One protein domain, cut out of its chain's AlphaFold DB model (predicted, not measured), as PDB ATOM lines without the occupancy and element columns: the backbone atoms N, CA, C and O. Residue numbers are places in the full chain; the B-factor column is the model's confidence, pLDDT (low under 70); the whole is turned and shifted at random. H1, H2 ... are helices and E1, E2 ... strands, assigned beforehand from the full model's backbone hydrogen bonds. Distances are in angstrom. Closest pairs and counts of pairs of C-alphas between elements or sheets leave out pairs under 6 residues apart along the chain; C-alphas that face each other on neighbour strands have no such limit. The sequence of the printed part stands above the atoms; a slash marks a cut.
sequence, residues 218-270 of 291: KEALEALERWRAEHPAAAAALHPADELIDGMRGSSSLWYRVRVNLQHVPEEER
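This is residues 218 to 270 of the 291 residues of an uncharacterized protein of Microbacterium sp. C448 (UniProt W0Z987). A long two-stranded hairpin, E1 and E2, has the helix H1 running alongside it, closer to E2 than to E1. The short helix H2 and the last residues, 261 to 270, with no named element, lie at the end of the hairpin away from its turn. The 53 printed residues have two named helices and two named strands in the order H1, H2, E1, E2; the sheet, E1 - E2, is antiparallel and the class is mixed, helices and strands. The whole is only just loose, close to compact, with a radius of gyration of the C-alphas of 12.4 A, and is a rod spanning 39 by 19 by 16 A.

H1, residues 218 to 230, begins at C-alpha 218 (12.384, 32.841, 14.676) and is 18.2 A long. H2 holds residues 232 to 236 and is 6.1 A long. E1, residues 243 to 249, is 18.9 A long. E2, residues 254 to 260, is 19.3 A long and ends at C-alpha 260 (8.935, 24.275, 28.183).

H1 and H2 are close but not clearly touching, the closest C-alphas being those of Arg 228 and Ala 235, 5.3 A apart. H1 has its closest C-alphas to E2 at Ala 220 and Tyr 256, 6.2 A apart, and to E1 at Ala 220 and Ile 245, 7.7 A apart. E1 and E2 form a hairpin, antiparallel with 157 degrees between their directions; N 246 and O 257, 2.9 A, and N 257 and O 246, 2.8 A, are within hydrogen-bond range. H2 and E2 are apart. In H1 and H2 every O i to N i+4 pair is within hydrogen-bond range.

The two C-alphas farthest apart are those of Ser 252 and Glu 268, 39.6 A. The printed part has no cut and no long link. The mean pLDDT of the printed part is 73.5; residues 218 to 220, 241 to 242 and 244 to 258 are under 70.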
ATOM      1  N   LYS A 218      11.607  34.027  15.053       56.97
ATOM      2  CA  LYS A 218      12.384  32.841  14.676       56.97
ATOM      3  C   LYS A 218      13.570  32.582  15.596       56.97
ATOM      4  O   LYS A 218      13.871  31.420  15.794       56.97
ATOM      5  N   GLU A 219      14.186  33.600  16.196       65.94
ATOM      6  CA  GLU A 219      15.270  33.388  17.170       65.94
ATOM      7  C   GLU A 219      14.745  32.623  18.396       65.94
ATOM      8  O   GLU A 219      15.425  31.748  18.927       65.94
ATOM      9  N   ALA A 220      13.491  32.871  18.794       66.88
ATOM     10  CA  ALA A 220      12.824  32.099  19.841       66.88
ATOM     11  C   ALA A 220      12.537  30.649  19.405       66.88
ATOM     12  O   ALA A 220      12.774  29.723  20.177       66.88
ATOM     13  N   LEU A 221      12.085  30.425  18.166       70.12
ATOM     14  CA  LEU A 221      11.907  29.067  17.630       70.12
ATOM     15  C   LEU A 221      13.240  28.315  17.492       70.12
ATOM     16  O   LEU A 221      13.318  27.146  17.844       70.12
ATOM     17  N   GLU A 222      14.298  28.974  17.027       75.25
ATOM     18  CA  GLU A 222      15.640  28.394  16.911       75.25
ATOM     19  C   GLU A 222      16.228  28.047  18.285       75.25
ATOM     20  O   GLU A 222      16.900  27.025  18.427       75.25
ATOM     21  N   ALA A 223      15.949  28.855  19.311       77.25
ATOM     22  CA  ALA A 223      16.302  28.528  20.689       77.25
ATOM     23  C   ALA A 223      15.535  27.299  21.208       77.25
ATOM     24  O   ALA A 223      16.135  26.448  21.865       77.25
ATOM     25  N   LEU A 224      14.242  27.164  20.879       80.06
ATOM     26  CA  LEU A 224      13.451  25.974  21.214       80.06
ATOM     27  C   LEU A 224      13.992  24.723  20.505       80.06
ATOM     28  O   LEU A 224      14.176  23.692  21.144       80.06
ATOM     29  N   GLU A 225      14.311  24.813  19.214       82.31
ATOM     30  CA  GLU A 225      14.874  23.689  18.456       82.31
ATOM     31  C   GLU A 225      16.263  23.278  18.960       82.31
ATOM     32  O   GLU A 225      16.560  22.088  19.065       82.31
ATOM     33  N   ARG A 226      17.102  24.243  19.357       84.56
ATOM     34  CA  ARG A 226      18.389  23.954  20.005       84.56
ATOM     35  C   ARG A 226      18.201  23.204  21.323       84.56
ATOM     36  O   ARG A 226      18.862  22.194  21.540       84.56
ATOM     37  N   TRP A 227      17.256  23.646  22.151       87.00
ATOM     38  CA  TRP A 227      16.916  22.968  23.402       87.00
ATOM     39  C   TRP A 227      16.427  21.527  23.164       87.00
ATOM     40  O   TRP A 227      16.848  20.613  23.871       87.00
ATOM     41  N   ARG A 228      15.607  21.280  22.128       87.75
ATOM     42  CA  ARG A 228      15.178  19.911  21.767       87.75
ATOM     43  C   ARG A 228      16.345  19.013  21.383       87.75
ATOM     44  O   ARG A 228      16.352  17.838  21.742       87.75
ATOM     45  N   ALA A 229      17.305  19.554  20.636       89.56
ATOM     46  CA  ALA A 229      18.486  18.813  20.211       89.56
ATOM     47  C   ALA A 229      19.388  18.435  21.399       89.56
ATOM     48  O   ALA A 229      19.980  17.357  21.399       89.56
ATOM     49  N   GLU A 230      19.463  19.294  22.418       89.94
ATOM     50  CA  GLU A 230      20.223  19.055  23.652       89.94
ATOM     51  C   GLU A 230      19.500  18.098  24.621       89.94
ATOM     52  O   GLU A 230      20.153  17.381  25.382       89.94
ATOM     53  N   HIS A 231      18.163  18.023  24.560       90.81
ATOM     54  CA  HIS A 231      17.330  17.213  25.460       90.81
ATOM     55  C   HIS A 231      16.318  16.317  24.720       90.81
ATOM     56  O   HIS A 231      15.108  16.448  24.919       90.81
ATOM     57  N   PRO A 232      16.773  15.358  23.894       90.06
ATOM     58  CA  PRO A 232      15.896  14.606  22.994       90.06
ATOM     59  C   PRO A 232      14.874  13.706  23.710       90.06
ATOM     60  O   PRO A 232      13.760  13.557  23.215       90.06
ATOM     61  N   ALA A 233      15.218  13.131  24.870       87.62
ATOM     62  CA  ALA A 233      14.302  12.297  25.659       87.62
ATOM     63  C   ALA A 233      13.147  13.131  26.244       87.62
ATOM     64  O   ALA A 233      11.978  12.848  25.986       87.62
ATOM     65  N   ALA A 234      13.481  14.249  26.897       88.06
ATOM     66  CA  ALA A 234      12.495  15.197  27.401       88.06
ATOM     67  C   ALA A 234      11.638  15.788  26.273       88.06
ATOM     68  O   ALA A 234      10.422  15.866  26.410       88.06
ATOM     69  N   ALA A 235      12.250  16.155  25.141       87.31
ATOM     70  CA  ALA A 235      11.547  16.703  23.985       87.31
ATOM     71  C   ALA A 235      10.552  15.711  23.360       87.31
ATOM     72  O   ALA A 235       9.496  16.134  22.894       87.31
ATOM     73  N   ALA A 236      10.859  14.410  23.367       88.00
ATOM     74  CA  ALA A 236       9.964  13.369  22.863       88.00
ATOM     75  C   ALA A 236       8.727  13.149  23.754       88.00
ATOM     76  O   ALA A 236       7.706  12.664  23.267       88.00
ATOM     77  N   ALA A 237       8.814  13.511  25.038       85.94
ATOM     78  CA  ALA A 237       7.728  13.402  26.008       85.94
ATOM     79  C   ALA A 237       6.857  14.673  26.112       85.94
ATOM     80  O   ALA A 237       5.862  14.673  26.838       85.94
ATOM     81  N   LEU A 238       7.201  15.753  25.396       81.50
ATOM     82  CA  LEU A 238       6.421  16.992  25.407       81.50
ATOM     83  C   LEU A 238       5.101  16.845  24.652       81.50
ATOM     84  O   LEU A 238       5.042  16.354  23.523       81.50
ATOM     85  N   HIS A 239       4.036  17.368  25.247       79.44
ATOM     86  CA  HIS A 239       2.797  17.646  24.542       79.44
ATOM     87  C   HIS A 239       2.835  19.037  23.892       79.44
ATOM     88  O   HIS A 239       3.486  19.943  24.407       79.44
ATOM     89  N   PRO A 240       2.031  19.289  22.839       70.56
ATOM     90  CA  PRO A 240       1.907  20.628  22.257       70.56
ATOM     91  C   PRO A 240       1.522  21.725  23.265       70.56
ATOM     92  O   PRO A 240       1.846  22.888  23.066       70.56
ATOM     93  N   ALA A 241       0.828  21.370  24.353       67.81
ATOM     94  CA  ALA A 241       0.452  22.300  25.422       67.81
ATOM     95  C   ALA A 241       1.597  22.616  26.405       67.81
ATOM     96  O   ALA A 241       1.480  23.545  27.204       67.81
ATOM     97  N   ASP A 242       2.684  21.846  26.361       68.75
ATOM     98  CA  ASP A 242       3.872  22.056  27.189       68.75
ATOM     99  C   ASP A 242       4.826  23.086  26.587       68.75
ATOM    100  O   ASP A 242       5.714  23.591  27.272       68.75
ATOM    101  N   GLU A 243       4.629  23.419  25.317       77.44
ATOM    102  CA  GLU A 243       5.448  24.352  24.565       77.44
ATOM    103  C   GLU A 243       4.702  25.667  24.412       77.44
ATOM    104  O   GLU A 243       3.739  25.796  23.658       77.44
ATOM    105  N   LEU A 244       5.150  26.668  25.157       69.25
ATOM    106  CA  LEU A 244       4.501  27.967  25.191       69.25
ATOM    107  C   LEU A 244       5.499  29.021  24.740       69.25
ATOM    108  O   LEU A 244       6.506  29.254  25.406       69.25
ATOM    109  N   ILE A 245       5.217  29.669  23.614       69.50
ATOM    110  CA  ILE A 245       5.991  30.820  23.154       69.50
ATOM    111  C   ILE A 245       5.143  32.068  23.369       69.50
ATOM    112  O   ILE A 245       4.248  32.389  22.587       69.50
ATOM    113  N   ASP A 246       5.433  32.767  24.460       62.69
ATOM    114  CA  ASP A 246       4.698  33.956  24.867       62.69
ATOM    115  C   ASP A 246       5.420  35.213  24.379       62.69
ATOM    116  O   ASP A 246       6.586  35.441  24.710       62.69
ATOM    117  N   GLY A 247       4.711  36.083  23.660       55.50
ATOM    118  CA  GLY A 247       5.133  37.470  23.472       55.50
ATOM    119  C   GLY A 247       4.934  38.245  24.771       55.50
ATOM    120  O   GLY A 247       3.812  38.585  25.140       55.50
ATOM    121  N   MET A 248       6.019  38.520  25.481       54.69
ATOM    122  CA  MET A 248       6.010  39.270  26.727       54.69
ATOM    123  C   MET A 248       6.314  40.740  26.444       54.69
ATOM    124  O   MET A 248       7.284  41.091  25.772       54.69
ATOM    125  N   ARG A 249       5.475  41.623  26.986       45.12
ATOM    126  CA  ARG A 249       5.677  43.070  26.915       45.12
ATOM    127  C   ARG A 249       6.557  43.505  28.089       45.12
ATOM    128  O   ARG A 249       6.156  43.386  29.244       45.12
ATOM    129  N   GLY A 250       7.766  43.964  27.798       46.75
ATOM    130  CA  GLY A 250       8.605  44.721  28.725       46.75
ATOM    131  C   GLY A 250       8.172  46.186  28.811       46.75
ATOM    132  O   GLY A 250       7.278  46.628  28.092       46.75
ATOM    133  N   SER A 251       8.833  46.962  29.673       34.12
ATOM    134  CA  SER A 251       8.586  48.408  29.808       34.12
ATOM    135  C   SER A 251       8.897  49.201  28.534       34.12
ATOM    136  O   SER A 251       8.400  50.310  28.381       34.12
ATOM    137  N   SER A 252       9.707  48.637  27.631       30.83
ATOM    138  CA  SER A 252      10.157  49.283  26.391       30.83
ATOM    139  C   SER A 252      10.534  48.288  25.279       30.83
ATOM    140  O   SER A 252      11.257  48.641  24.361       30.83
ATOM    141  N   SER A 253      10.121  47.020  25.344       42.88
ATOM    142  CA  SER A 253      10.428  46.036  24.291       42.88
ATOM    143  C   SER A 253       9.456  44.858  24.315       42.88
ATOM    144  O   SER A 253       8.923  44.503  25.366       42.88
ATOM    145  N   LEU A 254       9.214  44.243  23.156       44.34
ATOM    146  CA  LEU A 254       8.605  42.915  23.065       44.34
ATOM    147  C   LEU A 254       9.726  41.883  23.068       44.34
ATOM    148  O   LEU A 254      10.669  41.983  22.287       44.34
ATOM    149  N   TRP A 255       9.625  40.904  23.957       59.56
ATOM    150  CA  TRP A 255      10.523  39.758  23.986       59.56
ATOM    151  C   TRP A 255       9.703  38.480  23.956       59.56
ATOM    152  O   TRP A 255       8.574  38.436  24.446       59.56
ATOM    153  N   TYR A 256      10.267  37.437  23.367       61.47
ATOM    154  CA  TYR A 256       9.613  36.143  23.281       61.47
ATOM    155  C   TYR A 256      10.181  35.229  24.350       61.47
ATOM    156  O   TYR A 256      11.390  35.027  24.445       61.47
ATOM    157  N   ARG A 257       9.295  34.693  25.183       66.81
ATOM    158  CA  ARG A 257       9.642  33.690  26.176       66.81
ATOM    159  C   ARG A 257       9.215  32.333  25.658       66.81
ATOM    160  O   ARG A 257       8.020  32.076  25.563       66.81
ATOM    161  N   VAL A 258      10.182  31.462  25.415       69.69
ATOM    162  CA  VAL A 258       9.926  30.034  25.247       69.69
ATOM    163  C   VAL A 258       9.868  29.408  26.639       69.69
ATOM    164  O   VAL A 258      10.846  29.447  27.384       69.69
ATOM    165  N   ARG A 259       8.709  28.883  27.030       73.00
ATOM    166  CA  ARG A 259       8.535  28.040  28.214       73.00
ATOM    167  C   ARG A 259       8.327  26.612  27.751       73.00
ATOM    168  O   ARG A 259       7.427  26.349  26.960       73.00
ATOM    169  N   VAL A 260       9.127  25.715  28.308       77.75
ATOM    170  CA  VAL A 260       8.935  24.275  28.183       77.75
ATOM    171  C   VAL A 260       8.460  23.756  29.537       77.75
ATOM    172  O   VAL A 260       9.197  23.810  30.521       77.75
ATOM    173  N   ASN A 261       7.199  23.337  29.618       80.00
ATOM    174  CA  ASN A 261       6.602  22.786  30.827       80.00
ATOM    175  C   ASN A 261       6.846  21.275  30.888       80.00
ATOM    176  O   ASN A 261       6.303  20.509  30.105       80.00
ATOM    177  N   LEU A 262       7.627  20.826  31.863       84.06
ATOM    178  CA  LEU A 262       8.024  19.423  31.974       84.06
ATOM    179  C   LEU A 262       6.984  18.537  32.687       84.06
ATOM    180  O   LEU A 262       7.313  17.436  33.118       84.06
ATOM    181  N   GLN A 263       5.738  18.998  32.839       82.62
ATOM    182  CA  GLN A 263       4.689  18.272  33.569       82.62
ATOM    183  C   GLN A 263       4.400  16.869  33.006       82.62
ATOM    184  O   GLN A 263       4.063  15.977  33.782       82.62
ATOM    185  N   HIS A 264       4.568  16.665  31.693       83.50
ATOM    186  CA  HIS A 264       4.404  15.362  31.037       83.50
ATOM    187  C   HIS A 264       5.729  14.599  30.850       83.50
ATOM    188  O   HIS A 264       5.712  13.450  30.415       83.50
ATOM    189  N   VAL A 265       6.867  15.195  31.222       87.00
ATOM    190  CA  VAL A 265       8.182  14.539  31.186       87.00
ATOM    191  C   VAL A 265       8.399  13.772  32.504       87.00
ATOM    192  O   VAL A 265       8.200  14.376  33.570       87.00
ATOM    193  N   PRO A 266       8.793  12.480  32.476       89.50
ATOM    194  CA  PRO A 266       9.142  11.702  33.673       89.50
ATOM    195  C   PRO A 266      10.210  12.402  34.515       89.50
ATOM    196  O   PRO A 266      11.112  13.020  33.956       89.50
ATOM    197  N   GLU A 267      10.119  12.330  35.847       85.50
ATOM    198  CA  GLU A 267      11.000  13.090  36.753       85.50
ATOM    199  C   GLU A 267      12.485  12.801  36.526       85.50
ATOM    200  O   GLU A 267      13.301  13.718  36.557       85.50
ATOM    201  N   GLU A 268      12.812  11.550  36.227       88.38
ATOM    202  CA  GLU A 268      14.147  11.059  35.906       88.38
ATOM    203  C   GLU A 268      14.715  11.591  34.574       88.38
ATOM    204  O   GLU A 268      15.927  11.551  34.370       88.38
ATOM    205  N   GLU A 269      13.863  12.112  33.684       84.25
ATOM    206  CA  GLU A 269      14.231  12.645  32.362       84.25
ATOM    207  C   GLU A 269      14.149  14.177  32.285       84.25
ATOM    208  O   GLU A 269      14.473  14.769  31.252       84.25
ATOM    209  N   ARG A 270      13.723  14.848  33.364       88.56
ATOM    210  CA  ARG A 270      13.613  16.313  33.398       88.56
ATOM    211  C   ARG A 270      15.007  16.946  33.426       88.56
ATOM    212  O   ARG A 270      15.736  16.734  34.395       88.56
TER     213      ARG A 270